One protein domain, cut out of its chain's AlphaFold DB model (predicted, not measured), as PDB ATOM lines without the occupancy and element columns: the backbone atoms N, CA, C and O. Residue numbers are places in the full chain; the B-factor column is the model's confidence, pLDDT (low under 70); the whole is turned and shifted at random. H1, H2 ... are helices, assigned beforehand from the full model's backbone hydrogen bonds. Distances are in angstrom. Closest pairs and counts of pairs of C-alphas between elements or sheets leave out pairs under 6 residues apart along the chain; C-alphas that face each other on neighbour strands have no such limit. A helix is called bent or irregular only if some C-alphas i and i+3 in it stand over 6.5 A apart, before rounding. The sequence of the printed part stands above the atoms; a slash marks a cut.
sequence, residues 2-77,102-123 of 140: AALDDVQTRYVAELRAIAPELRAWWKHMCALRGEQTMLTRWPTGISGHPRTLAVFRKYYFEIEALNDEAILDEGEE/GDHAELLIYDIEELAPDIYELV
ATOM      1  N   ALA A   2     140.197  96.394 129.094       80.94
ATOM      2  CA  ALA A   2     139.181  96.752 130.107       80.94
ATOM      3  C   ALA A   2     139.712  97.486 131.365       80.94
ATOM      4  O   ALA A   2     138.968  98.249 131.982       80.94
ATOM      5  N   ALA A   3     140.972  97.257 131.756       88.31
ATOM      6  CA  ALA A   3     141.601  97.948 132.885       88.31
ATOM      7  C   ALA A   3     141.952  99.409 132.553       88.31
ATOM      8  O   ALA A   3     141.652 100.308 133.340       88.31
ATOM      9  N   LEU A   4     142.514  99.657 131.365       91.69
ATOM     10  CA  LEU A   4     142.825 101.001 130.871       91.69
ATOM     11  C   LEU A   4     141.547 101.831 130.653       91.69
ATOM     12  O   LEU A   4     141.494 102.997 131.049       91.69
ATOM     13  N   ASP A   5     140.478 101.209 130.148       92.38
ATOM     14  CA  ASP A   5     139.163 101.852 130.000       92.38
ATOM     15  C   ASP A   5     138.572 102.293 131.357       92.38
ATOM     16  O   ASP A   5     137.972 103.371 131.481       92.38
ATOM     17  N   ASP A   6     138.742 101.479 132.409       95.31
ATOM     18  CA  ASP A   6     138.319 101.831 133.773       95.31
ATOM     19  C   ASP A   6     139.128 103.015 134.321       95.31
ATOM     20  O   ASP A   6     138.554 103.962 134.878       95.31
ATOM     21  N   VAL A   7     140.447 103.003 134.111       96.06
ATOM     22  CA  VAL A   7     141.347 104.103 134.477       96.06
ATOM     23  C   VAL A   7     140.913 105.406 133.803       96.06
ATOM     24  O   VAL A   7     140.720 106.417 134.489       96.06
ATOM     25  N   GLN A   8     140.661 105.384 132.492       95.81
ATOM     26  CA  GLN A   8     140.217 106.557 131.736       95.81
ATOM     27  C   GLN A   8     138.840 107.053 132.212       95.81
ATOM     28  O   GLN A   8     138.625 108.255 132.404       95.81
ATOM     29  N   THR A   9     137.915 106.135 132.507       97.19
ATOM     30  CA  THR A   9     136.590 106.470 133.047       97.19
ATOM     31  C   THR A   9     136.693 107.185 134.399       97.19
ATOM     32  O   THR A   9     136.033 108.211 134.624       97.19
ATOM     33  N   ARG A  10     137.537 106.681 135.309       98.06
ATOM     34  CA  ARG A  10     137.775 107.302 136.621       98.06
ATOM     35  C   ARG A  10     138.481 108.648 136.501       98.06
ATOM     36  O   ARG A  10     138.080 109.599 137.179       98.06
ATOM     37  N   TYR A  11     139.454 108.754 135.602       98.00
ATOM     38  CA  TYR A  11     140.137 110.003 135.284       98.00
ATOM     39  C   TYR A  11     139.156 111.094 134.842       98.00
ATOM     40  O   TYR A  11     139.104 112.173 135.444       98.00
ATOM     41  N   VAL A  12     138.297 110.788 133.866       98.25
ATOM     42  CA  VAL A  12     137.263 111.706 133.373       98.25
ATOM     43  C   VAL A  12     136.296 112.113 134.490       98.25
ATOM     44  O   VAL A  12     135.934 113.289 134.610       98.25
ATOM     45  N   ALA A  13     135.871 111.167 135.331       98.25
ATOM     46  CA  ALA A  13     134.979 111.456 136.452       98.25
ATOM     47  C   ALA A  13     135.616 112.415 137.474       98.25
ATOM     48  O   ALA A  13     134.960 113.351 137.944       98.25
ATOM     49  N   GLU A  14     136.896 112.219 137.796       98.25
ATOM     50  CA  GLU A  14     137.632 113.062 138.740       98.25
ATOM     51  C   GLU A  14     137.884 114.470 138.175       98.25
ATOM     52  O   GLU A  14     137.664 115.463 138.877       98.25
ATOM     53  N   LEU A  15     138.230 114.583 136.887       97.75
ATOM     54  CA  LEU A  15     138.338 115.875 136.201       97.75
ATOM     55  C   LEU A  15     137.005 116.636 136.180       97.75
ATOM     56  O   LEU A  15     136.962 117.827 136.508       97.75
ATOM     57  N   ARG A  16     135.893 115.954 135.875       97.94
ATOM     58  CA  ARG A  16     134.549 116.558 135.935       97.94
ATOM     59  C   ARG A  16     134.200 117.059 137.331       97.94
ATOM     60  O   ARG A  16     133.583 118.117 137.455       97.94
ATOM     61  N   ALA A  17     134.605 116.340 138.376       98.25
ATOM     62  CA  ALA A  17     134.345 116.744 139.753       98.25
ATOM     63  C   ALA A  17     135.063 118.054 140.127       98.25
ATOM     64  O   ALA A  17     134.494 118.879 140.846       98.25
ATOM     65  N   ILE A  18     136.285 118.278 139.625       97.75
ATOM     66  CA  ILE A  18     137.066 119.489 139.936       97.75
ATOM     67  C   ILE A  18     136.782 120.664 138.987       97.75
ATOM     68  O   ILE A  18     136.971 121.821 139.378       97.75
ATOM     69  N   ALA A  19     136.300 120.404 137.767       97.31
ATOM     70  CA  ALA A  19     136.127 121.416 136.724       97.31
ATOM     71  C   ALA A  19     135.332 122.671 137.155       97.31
ATOM     72  O   ALA A  19     135.788 123.782 136.862       97.31
ATOM     73  N   PRO A  20     134.195 122.583 137.881       97.81
ATOM     74  CA  PRO A  20     133.433 123.773 138.273       97.81
ATOM     75  C   PRO A  20     134.232 124.735 139.161       97.81
ATOM     76  O   PRO A  20     134.157 125.954 138.987       97.81
ATOM     77  N   GLU A  21     135.012 124.193 140.097       97.12
ATOM     78  CA  GLU A  21     135.822 124.986 141.019       97.12
ATOM     79  C   GLU A  21     136.980 125.671 140.282       97.12
ATOM     80  O   GLU A  21     137.230 126.861 140.482       97.12
ATOM     81  N   LEU A  22     137.635 124.952 139.366       96.44
ATOM     82  CA  LEU A  22     138.743 125.488 138.576       96.44
ATOM     83  C   LEU A  22     138.296 126.573 137.597       96.44
ATOM     84  O   LEU A  22     138.952 127.609 137.483       96.44
ATOM     85  N   ARG A  23     137.136 126.400 136.958       96.62
ATOM     86  CA  ARG A  23     136.520 127.438 136.116       96.62
ATOM     87  C   ARG A  23     136.211 128.699 136.911       96.62
ATOM     88  O   ARG A  23     136.476 129.810 136.449       96.62
ATOM     89  N   ALA A  24     135.660 128.542 138.116       97.00
ATOM     90  CA  ALA A  24     135.375 129.669 138.998       97.00
ATOM     91  C   ALA A  24     136.662 130.392 139.421       97.00
ATOM     92  O   ALA A  24     136.715 131.626 139.377       97.00
ATOM     93  N   TRP A  25     137.708 129.636 139.766       95.62
ATOM     94  CA  TRP A  25     139.032 130.171 140.074       95.62
ATOM     95  C   TRP A  25     139.623 130.951 138.896       95.62
ATOM     96  O   TRP A  25     139.991 132.115 139.062       95.62
ATOM     97  N   TRP A  26     139.652 130.369 137.696       94.62
ATOM     98  CA  TRP A  26     140.221 131.021 136.516       94.62
ATOM     99  C   TRP A  26     139.482 132.311 136.178       94.62
ATOM    100  O   TRP A  26     140.098 133.368 136.028       94.62
ATOM    101  N   LYS A  27     138.145 132.269 136.181       95.38
ATOM    102  CA  LYS A  27     137.305 133.456 135.981       95.38
ATOM    103  C   LYS A  27     137.619 134.555 137.000       95.38
ATOM    104  O   LYS A  27     137.699 135.728 136.635       95.38
ATOM    105  N   HIS A  28     137.804 134.189 138.267       95.25
ATOM    106  CA  HIS A  28     138.174 135.132 139.318       95.25
ATOM    107  C   HIS A  28     139.561 135.747 139.077       95.25
ATOM    108  O   HIS A  28     139.718 136.967 139.153       95.25
ATOM    109  N   MET A  29     140.552 134.931 138.724       94.00
ATOM    110  CA  MET A  29     141.916 135.390 138.457       94.00
ATOM    111  C   MET A  29     141.991 136.313 137.235       94.00
ATOM    112  O   MET A  29     142.602 137.385 137.307       94.00
ATOM    113  N   CYS A  30     141.294 135.968 136.151       93.56
ATOM    114  CA  CYS A  30     141.171 136.814 134.966       93.56
ATOM    115  C   CYS A  30     140.496 138.153 135.286       93.56
ATOM    116  O   CYS A  30     140.952 139.190 134.809       93.56
ATOM    117  N   ALA A  31     139.476 138.172 136.150       95.44
ATOM    118  CA  ALA A  31     138.853 139.419 136.597       95.44
ATOM    119  C   ALA A  31     139.799 140.298 137.441       95.44
ATOM    120  O   ALA A  31     139.724 141.523 137.378       95.44
ATOM    121  N   LEU A  32     140.703 139.693 138.220       93.94
ATOM    122  CA  LEU A  32     141.636 140.414 139.094       93.94
ATOM    123  C   LEU A  32     142.887 140.953 138.394       93.94
ATOM    124  O   LEU A  32     143.512 141.889 138.907       93.94
ATOM    125  N   ARG A  33     143.336 140.306 137.314       90.75
ATOM    126  CA  ARG A  33     144.648 140.572 136.689       90.75
ATOM    127  C   ARG A  33     144.588 140.790 135.180       90.75
ATOM    128  O   ARG A  33     145.565 141.266 134.612       90.75
ATOM    129  N   GLY A  34     143.458 140.488 134.547       91.38
ATOM    130  CA  GLY A  34     143.330 140.423 133.098       91.38
ATOM    131  C   GLY A  34     143.820 139.082 132.553       91.38
ATOM    132  O   GLY A  34     144.860 138.565 132.956       91.38
ATOM    133  N   GLU A  35     143.071 138.536 131.603       89.19
ATOM    134  CA  GLU A  35     143.313 137.223 130.995       89.19
ATOM    135  C   GLU A  35     144.713 137.096 130.377       89.19
ATOM    136  O   GLU A  35     145.436 136.151 130.670       89.19
ATOM    137  N   GLN A  36     145.162 138.104 129.626       89.50
ATOM    138  CA  GLN A  36     146.495 138.112 129.004       89.50
ATOM    139  C   GLN A  36     147.638 138.027 130.029       89.50
ATOM    140  O   GLN A  36     148.671 137.404 129.789       89.50
ATOM    141  N   THR A  37     147.457 138.626 131.210       90.00
ATOM    142  CA  THR A  37     148.452 138.523 132.289       90.00
ATOM    143  C   THR A  37     148.432 137.141 132.933       90.00
ATOM    144  O   THR A  37     149.476 136.646 133.347       90.00
ATOM    145  N   MET A  38     147.261 136.510 133.020       89.00
ATOM    146  CA  MET A  38     147.140 135.159 133.562       89.00
ATOM    147  C   MET A  38     147.725 134.104 132.622       89.00
ATOM    148  O   MET A  38     148.392 133.197 133.093       89.00
ATOM    149  N   LEU A  39     147.575 134.259 131.305       86.69
ATOM    150  CA  LEU A  39     148.166 133.345 130.315       86.69
ATOM    151  C   LEU A  39     149.703 133.392 130.263       86.69
ATOM    152  O   LEU A  39     150.334 132.486 129.735       86.69
ATOM    153  N   THR A  40     150.321 134.440 130.810       88.75
ATOM    154  CA  THR A  40     151.786 134.604 130.840       88.75
ATOM    155  C   THR A  40     152.401 134.238 132.188       88.75
ATOM    156  O   THR A  40     153.601 134.434 132.397       88.75
ATOM    157  N   ARG A  41     151.598 133.739 133.135       85.62
ATOM    158  CA  ARG A  41     152.033 133.429 134.496       85.62
ATOM    159  C   ARG A  41     151.560 132.051 134.906       85.62
ATOM    160  O   ARG A  41     150.442 131.661 134.617       85.62
ATOM    161  N   TRP A  42     152.391 131.368 135.680       83.00
ATOM    162  CA  TRP A  42     151.975 130.136 136.324       83.00
ATOM    163  C   TRP A  42     150.921 130.412 137.416       83.00
ATOM    164  O   TRP A  42     151.115 131.343 138.210       83.00
ATOM    165  N   PRO A  43     149.860 129.593 137.530       88.19
ATOM    166  CA  PRO A  43     149.466 128.513 136.618       88.19
ATOM    167  C   PRO A  43     148.893 129.041 135.296       88.19
ATOM    168  O   PRO A  43     148.018 129.911 135.313       88.19
ATOM    169  N   THR A  44     149.372 128.502 134.171       84.19
ATOM    170  CA  THR A  44     148.910 128.899 132.836       84.19
ATOM    171  C   THR A  44     147.609 128.174 132.512       84.19
ATOM    172  O   THR A  44     147.607 126.964 132.305       84.19
ATOM    173  N   GLY A  45     146.500 128.912 132.472       87.56
ATOM    174  CA  GLY A  45     145.185 128.328 132.218       87.56
ATOM    175  C   GLY A  45     144.687 127.434 133.357       87.56
ATOM    176  O   GLY A  45     145.267 127.358 134.444       87.56
ATOM    177  N   ILE A  46     143.569 126.760 133.103       92.50
ATOM    178  CA  ILE A  46     143.007 125.756 134.017       92.50
ATOM    179  C   ILE A  46     143.739 124.413 133.932       92.50
ATOM    180  O   ILE A  46     143.770 123.692 134.931       92.50
ATOM    181  N   SER A  47     144.375 124.104 132.798       93.44
ATOM    182  CA  SER A  47     145.159 122.881 132.613       93.44
ATOM    183  C   SER A  47     146.452 122.888 133.425       93.44
ATOM    184  O   SER A  47     146.762 121.920 134.116       93.44
ATOM    185  N   GLY A  48     147.138 124.033 133.493       91.62
ATOM    186  CA  GLY A  48     148.312 124.210 134.350       91.62
ATOM    187  C   GLY A  48     148.008 124.275 135.852       91.62
ATOM    188  O   GLY A  48     148.934 124.357 136.663       91.62
ATOM    189  N   HIS A  49     146.737 124.276 136.269       94.25
ATOM    190  CA  HIS A  49     146.383 124.400 137.680       94.25
ATOM    191  C   HIS A  49     146.889 123.185 138.492       94.25
ATOM    192  O   HIS A  49     146.660 122.045 138.084       94.25
ATOM    193  N   PRO A  50     147.487 123.367 139.693       94.31
ATOM    194  CA  PRO A  50     148.084 122.264 140.457       94.31
ATOM    195  C   PRO A  50     147.147 121.088 140.751       94.31
ATOM    196  O   PRO A  50     147.595 119.952 140.829       94.31
ATOM    197  N   ARG A  51     145.842 121.344 140.913       95.62
ATOM    198  CA  ARG A  51     144.842 120.277 141.110       95.62
ATOM    199  C   ARG A  51     144.602 119.457 139.845       95.62
ATOM    200  O   ARG A  51     144.457 118.251 139.962       95.62
ATOM    201  N   THR A  52     144.601 120.089 138.674       96.06
ATOM    202  CA  THR A  52     144.498 119.389 137.389       96.06
ATOM    203  C   THR A  52     145.715 118.499 137.184       96.06
ATOM    204  O   THR A  52     145.573 117.301 136.973       96.06
ATOM    205  N   LEU A  53     146.912 119.057 137.387       94.94
ATOM    206  CA  LEU A  53     148.171 118.319 137.266       94.94
ATOM    207  C   LEU A  53     148.294 117.179 138.285       94.94
ATOM    208  O   LEU A  53     148.867 116.142 137.974       94.94
ATOM    209  N   ALA A  54     147.759 117.347 139.498       95.06
ATOM    210  CA  ALA A  54     147.743 116.284 140.501       95.06
ATOM    211  C   ALA A  54     146.866 115.099 140.073       95.06
ATOM    212  O   ALA A  54     147.270 113.955 140.267       95.06
ATOM    213  N   VAL A  55     145.698 115.373 139.479       97.44
ATOM    214  CA  VAL A  55     144.823 114.334 138.919       97.44
ATOM    215  C   VAL A  55     145.499 113.669 137.724       97.44
ATOM    216  O   VAL A  55     145.641 112.454 137.730       97.44
ATOM    217  N   PHE A  56     146.009 114.448 136.765       96.44
ATOM    218  CA  PHE A  56     146.746 113.921 135.613       96.44
ATOM    219  C   PHE A  56     147.881 112.983 136.047       96.44
ATOM    220  O   PHE A  56     147.930 111.827 135.645       96.44
ATOM    221  N   ARG A  57     148.749 113.450 136.953       95.19
ATOM    222  CA  ARG A  57     149.902 112.684 137.447       95.19
ATOM    223  C   ARG A  57     149.495 111.390 138.153       95.19
ATOM    224  O   ARG A  57     150.210 110.404 138.052       95.19
ATOM    225  N   LYS A  58     148.383 111.396 138.891       95.75
ATOM    226  CA  LYS A  58     147.870 110.201 139.569       95.75
ATOM    227  C   LYS A  58     147.554 109.097 138.558       95.75
ATOM    228  O   LYS A  58     148.021 107.983 138.743       95.75
ATOM    229  N   TYR A  59     146.798 109.422 137.511       96.56
ATOM    230  CA  TYR A  59     146.397 108.437 136.506       96.56
ATOM    231  C   TYR A  59     147.521 108.098 135.527       96.56
ATOM    232  O   TYR A  59     147.590 106.964 135.080       96.56
ATOM    233  N   TYR A  60     148.456 109.021 135.284       95.19
ATOM    234  CA  TYR A  60     149.684 108.724 134.547       95.19
ATOM    235  C   TYR A  60     150.428 107.532 135.164       95.19
ATOM    236  O   TYR A  60     150.716 106.561 134.478       95.19
ATOM    237  N   PHE A  61     150.685 107.569 136.477       93.38
ATOM    238  CA  PHE A  61     151.380 106.468 137.154       93.38
ATOM    239  C   PHE A  61     150.556 105.193 137.264       93.38
ATOM    240  O   PHE A  61     151.122 104.116 137.386       93.38
ATOM    241  N   GLU A  62     149.234 105.313 137.277       94.81
ATOM    242  CA  GLU A  62     148.365 104.144 137.277       94.81
ATOM    243  C   GLU A  62     148.446 103.405 135.935       94.81
ATOM    244  O   GLU A  62     148.524 102.185 135.932       94.81
ATOM    245  N   ILE A  63     148.520 104.138 134.817       93.69
ATOM    246  CA  ILE A  63     148.775 103.558 133.491       93.69
ATOM    247  C   ILE A  63     150.195 102.987 133.410       93.69
ATOM    248  O   ILE A  63     150.347 101.872 132.937       93.69
ATOM    249  N   GLU A  64     151.221 103.699 133.903       91.88
ATOM    250  CA  GLU A  64     152.593 103.149 133.963       91.88
ATOM    251  C   GLU A  64     152.624 101.806 134.701       91.88
ATOM    252  O   GLU A  64     153.155 100.844 134.170       91.88
ATOM    253  N   ALA A  65     152.000 101.711 135.880       91.06
ATOM    254  CA  ALA A  65     151.987 100.469 136.648       91.06
ATOM    255  C   ALA A  65     151.281  99.321 135.906       91.06
ATOM    256  O   ALA A  65     151.761  98.195 135.946       91.06
ATOM    257  N   LEU A  66     150.171  99.603 135.215       91.69
ATOM    258  CA  LEU A  66     149.472  98.599 134.404       91.69
ATOM    259  C   LEU A  66     150.302  98.158 133.194       91.69
ATOM    260  O   LEU A  66     150.306  96.979 132.858       91.69
ATOM    261  N   ASN A  67     151.005  99.092 132.554       91.06
ATOM    262  CA  ASN A  67     151.893  98.781 131.439       91.06
ATOM    263  C   ASN A  67     153.095  97.947 131.914       91.06
ATOM    264  O   ASN A  67     153.438  96.970 131.262       91.06
ATOM    265  N   ASP A  68     153.705  98.298 133.051       88.94
ATOM    266  CA  ASP A  68     154.805  97.537 133.651       88.94
ATOM    267  C   ASP A  68     154.365  96.105 134.005       88.94
ATOM    268  O   ASP A  68     155.096  95.156 133.734       88.94
ATOM    269  N   GLU A  69     153.166  95.937 134.576       88.31
ATOM    270  CA  GLU A  69     152.574  94.621 134.859       88.31
ATOM    271  C   GLU A  69     152.358  93.812 133.571       88.31
ATOM    272  O   GLU A  69     152.764  92.656 133.512       88.31
ATOM    273  N   ALA A  70     151.811  94.427 132.517       86.44
ATOM    274  CA  ALA A  70     151.602  93.757 131.233       86.44
ATOM    275  C   ALA A  70     152.921  93.305 130.577       86.44
ATOM    276  O   ALA A  70     152.990  92.210 130.031       86.44
ATOM    277  N   ILE A  71     153.982  94.118 130.668       85.12
ATOM    278  CA  ILE A  71     155.314  93.760 130.150       85.12
ATOM    279  C   ILE A  71     155.911  92.577 130.923       85.12
ATOM    280  O   ILE A  71     156.570  91.724 130.330       85.12
ATOM    281  N   LEU A  72     155.726  92.539 132.247       82.75
ATOM    282  CA  LEU A  72     156.232  91.446 133.079       82.75
ATOM    283  C   LEU A  72     155.485  90.137 132.816       82.75
ATOM    284  O   LEU A  72     156.143  89.110 132.678       82.75
ATOM    285  N   ASP A  73     154.156  90.180 132.703       78.00
ATOM    286  CA  ASP A  73     153.338  88.993 132.430       78.00
ATOM    287  C   ASP A  73     153.727  88.351 131.080       78.00
ATOM    288  O   ASP A  73     153.926  87.138 131.015       78.00
ATOM    289  N   GLU A  74     153.960  89.144 130.026       70.94
ATOM    290  CA  GLU A  74     154.460  88.616 128.741       70.94
ATOM    291  C   GLU A  74     155.891  88.083 128.810       70.94
ATOM    292  O   GLU A  74     156.237  87.111 128.135       70.94
ATOM    293  N   GLY A  75     156.749  88.721 129.607       60.47
ATOM    294  CA  GLY A  75     158.114  88.252 129.822       60.47
ATOM    295  C   GLY A  75     158.154  86.891 130.520       60.47
ATOM    296  O   GLY A  75     158.951  86.040 130.135       60.47
ATOM    297  N   GLU A  76     157.279  86.666 131.505       59.53
ATOM    298  CA  GLU A  76     157.169  85.391 132.224       59.53
ATOM    299  C   GLU A  76     156.570  84.275 131.351       59.53
ATOM    300  O   GLU A  76     157.032  83.136 131.430       59.53
ATOM    301  N   GLU A  77     155.590  84.575 130.490       54.62
ATOM    302  CA  GLU A  77     155.008  83.581 129.572       54.62
ATOM    303  C   GLU A  77     156.006  83.102 128.500       54.62
ATOM    304  O   GLU A  77     155.960  81.939 128.095       54.62
ATOM    305  N   GLY A 102     149.000 100.809 127.155       88.12
ATOM    306  CA  GLY A 102     148.286 102.067 126.968       88.12
ATOM    307  C   GLY A 102     149.232 103.243 126.740       88.12
ATOM    308  O   GLY A 102     150.102 103.503 127.572       88.12
ATOM    309  N   ASP A 103     149.022 104.012 125.668       91.44
ATOM    310  CA  ASP A 103     149.690 105.308 125.488       91.44
ATOM    311  C   ASP A 103     149.047 106.369 126.396       91.44
ATOM    312  O   ASP A 103     147.850 106.663 126.315       91.44
ATOM    313  N   HIS A 104     149.846 106.968 127.284       93.31
ATOM    314  CA  HIS A 104     149.355 107.953 128.250       93.31
ATOM    315  C   HIS A 104     148.776 109.205 127.597       93.31
ATOM    316  O   HIS A 104     147.840 109.790 128.143       93.31
ATOM    317  N   ALA A 105     149.359 109.668 126.491       92.38
ATOM    318  CA  ALA A 105     148.921 110.887 125.825       92.38
ATOM    319  C   ALA A 105     147.598 110.656 125.091       92.38
ATOM    320  O   ALA A 105     146.705 111.497 125.210       92.38
ATOM    321  N   GLU A 106     147.442 109.512 124.424       94.06
ATOM    322  CA  GLU A 106     146.157 109.103 123.844       94.06
ATOM    323  C   GLU A 106     145.081 109.053 124.937       94.06
ATOM    324  O   GLU A 106     144.120 109.828 124.906       94.06
ATOM    325  N   LEU A 107     145.322 108.277 126.000       94.19
ATOM    326  CA  LEU A 107     144.321 108.024 127.036       94.19
ATOM    327  C   LEU A 107     143.960 109.261 127.873       94.19
ATOM    328  O   LEU A 107     142.799 109.428 128.263       94.19
ATOM    329  N   LEU A 108     144.936 110.113 128.207       96.06
ATOM    330  CA  LEU A 108     144.748 111.208 129.167       96.06
ATOM    331  C   LEU A 108     144.606 112.594 128.527       96.06
ATOM    332  O   LEU A 108     144.222 113.536 129.238       96.06
ATOM    333  N   ILE A 109     144.929 112.748 127.237       95.44
ATOM    334  CA  ILE A 109     144.931 114.045 126.543       95.44
ATOM    335  C   ILE A 109     144.095 113.988 125.264       95.44
ATOM    336  O   ILE A 109     143.111 114.724 125.178       95.44
ATOM    337  N   TYR A 110     144.469 113.157 124.289       94.38
ATOM    338  CA  TYR A 110     143.887 113.222 122.944       94.38
ATOM    339  C   TYR A 110     142.457 112.674 122.895       94.38
ATOM    340  O   TYR A 110     141.556 113.376 122.428       94.38
ATOM    341  N   ASP A 111     142.203 111.506 123.490       95.31
ATOM    342  CA  ASP A 111     140.869 110.887 123.503       95.31
ATOM    343  C   ASP A 111     139.824 111.731 124.242       95.31
ATOM    344  O   ASP A 111     138.618 111.641 123.999       95.31
ATOM    345  N   ILE A 112     140.269 112.586 125.166       96.31
ATOM    346  CA  ILE A 112     139.383 113.395 126.007       96.31
ATOM    347  C   ILE A 112     138.555 114.377 125.176       96.31
ATOM    348  O   ILE A 112     137.428 114.686 125.574       96.31
ATOM    349  N   GLU A 113     139.060 114.847 124.030       95.44
ATOM    350  CA  GLU A 113     138.292 115.723 123.136       95.44
ATOM    351  C   GLU A 113     137.011 115.031 122.643       95.44
ATOM    352  O   GLU A 113     135.939 115.645 122.632       95.44
ATOM    353  N   GLU A 114     137.093 113.741 122.305       95.44
ATOM    354  CA  GLU A 114     135.957 112.951 121.828       95.44
ATOM    355  C   GLU A 114     135.108 112.396 122.984       95.44
ATOM    356  O   GLU A 114     133.879 112.523 122.980       95.44
ATOM    357  N   LEU A 115     135.748 111.825 124.007       95.06
ATOM    358  CA  LEU A 115     135.073 111.142 125.118       95.06
ATOM    359  C   LEU A 115     134.385 112.100 126.093       95.06
ATOM    360  O   LEU A 115     133.332 111.796 126.671       95.06
ATOM    361  N   ALA A 116     135.003 113.253 126.341       96.38
ATOM    362  CA  ALA A 116     134.569 114.195 127.359       96.38
ATOM    363  C   ALA A 116     134.852 115.652 126.942       96.38
ATOM    364  O   ALA A 116     135.552 116.384 127.651       96.38
ATOM    365  N   PRO A 117     134.240 116.131 125.836       97.00
ATOM    366  CA  PRO A 117     134.475 117.477 125.304       97.00
ATOM    367  C   PRO A 117     134.144 118.582 126.313       97.00
ATOM    368  O   PRO A 117     134.666 119.693 126.243       97.00
ATOM    369  N   ASP A 118     133.280 118.289 127.290       96.88
ATOM    370  CA  ASP A 118     132.911 119.209 128.357       96.88
ATOM    371  C   ASP A 118     134.056 119.528 129.323       96.88
ATOM    372  O   ASP A 118     133.943 120.520 130.036       96.88
ATOM    373  N   ILE A 119     135.129 118.733 129.369       96.25
ATOM    374  CA  ILE A 119     136.305 118.953 130.230       96.25
ATOM    375  C   ILE A 119     137.621 119.058 129.458       96.25
ATOM    376  O   ILE A 119     138.653 119.246 130.094       96.25
ATOM    377  N   TYR A 120     137.604 118.982 128.125       96.31
ATOM    378  CA  TYR A 120     138.820 118.981 127.304       96.31
ATOM    379  C   TYR A 120     139.768 120.157 127.607       96.31
ATOM    380  O   TYR A 120     140.975 119.988 127.721       96.31
ATOM    381  N   GLU A 121     139.223 121.341 127.894       94.81
ATOM    382  CA  GLU A 121     140.001 122.523 128.302       94.81
ATOM    383  C   GLU A 121     140.863 122.328 129.576       94.81
ATOM    384  O   GLU A 121     141.778 123.114 129.820       94.81
ATOM    385  N   LEU A 122     140.587 121.315 130.413       95.88
ATOM    386  CA  LEU A 122     141.430 120.962 131.563       95.88
ATOM    387  C   LEU A 122     142.687 120.192 131.143       95.88
ATOM    388  O   LEU A 122     143.666 120.220 131.881       95.88
ATOM    389  N   VAL A 123     142.677 119.499 130.010       94.75
ATOM    390  CA  VAL A 123     143.814 118.678 129.561       94.75
ATOM    391  C   VAL A 123     144.555 119.308 128.387       94.75
ATOM    392  O   VAL A 123     145.726 119.008 128.163       94.75
TER     393      VAL A 123
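This is residues 2 to 77 and 102 to 123 of the 140 residues of an uncharacterized protein of Mesorhizobium sp. M4B.F.Ca.ET.143.01.1.1 (UniProt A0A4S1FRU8). Two long helices, the first arm of the bent H1 and H3, lie side by side and run opposite ways, with short H4 slanting over both on one side and H5 after it. The second arm of H1 carries the rod on past the start of H3, H2 folds back at its far end, and residues 71 to 77 of H3 stick out at the other end. The printed part has 98 residues with five named helices, H1 to H5 in chain order, and no named strand: all helix. It is loose, with a radius of gyration of the C-alphas of 16.1 A and spans of 59 by 22 by 17 A.

Find C-alpha 2 at (139.181, 96.752, 130.107), where H1, residues 2 to 33, begins. By its hydrogen bonds it was assigned as one helix, but it is bent: C-alphas 17 and 20 are 7.2 A apart. Its arms are H1a, residues 2 to 17, 22.7 A, and H1b, residues 20 to 33, 20.3 A. Next come H2, residues 35 to 39, 6.2 A, and H3, residues 50 to 77, 40.8 A, ending at (155.008, 83.581, 129.572). After the cut look for H4, residues 104 to 110, 9.3 A, only just irregular with C-alphas 107 and 110 at 6.6 A, and H5, residues 112 to 115, 4.9 A.

H1a touches H3, closest at the C-alphas of Tyr 11 and Tyr 59, 6.6 A, at a shallow tilt of 5 degrees, opposite ways. H4 touches H3, C-alphas of Tyr 60 and His 104 at 6.4 A, at a steep tilt of 47 degrees. H1b touches H2 only at the corner, at Cys 30 and Met 38, C-alphas 6.4 A apart. Every O i to N i+4 pair is within hydrogen-bond range in H1a, H1b, H2, H3 and H4; H5 is too short for one.

The C-alphas of Leu 32 and Glu 77 are the two farthest apart, 59.2 A. Residues 78 to 101 are not printed, and C-alphas 77 and 102 stand 19.8 A apart across this cut. No link printed whole is long. Look at residues 75 to 77 for pLDDT under 70.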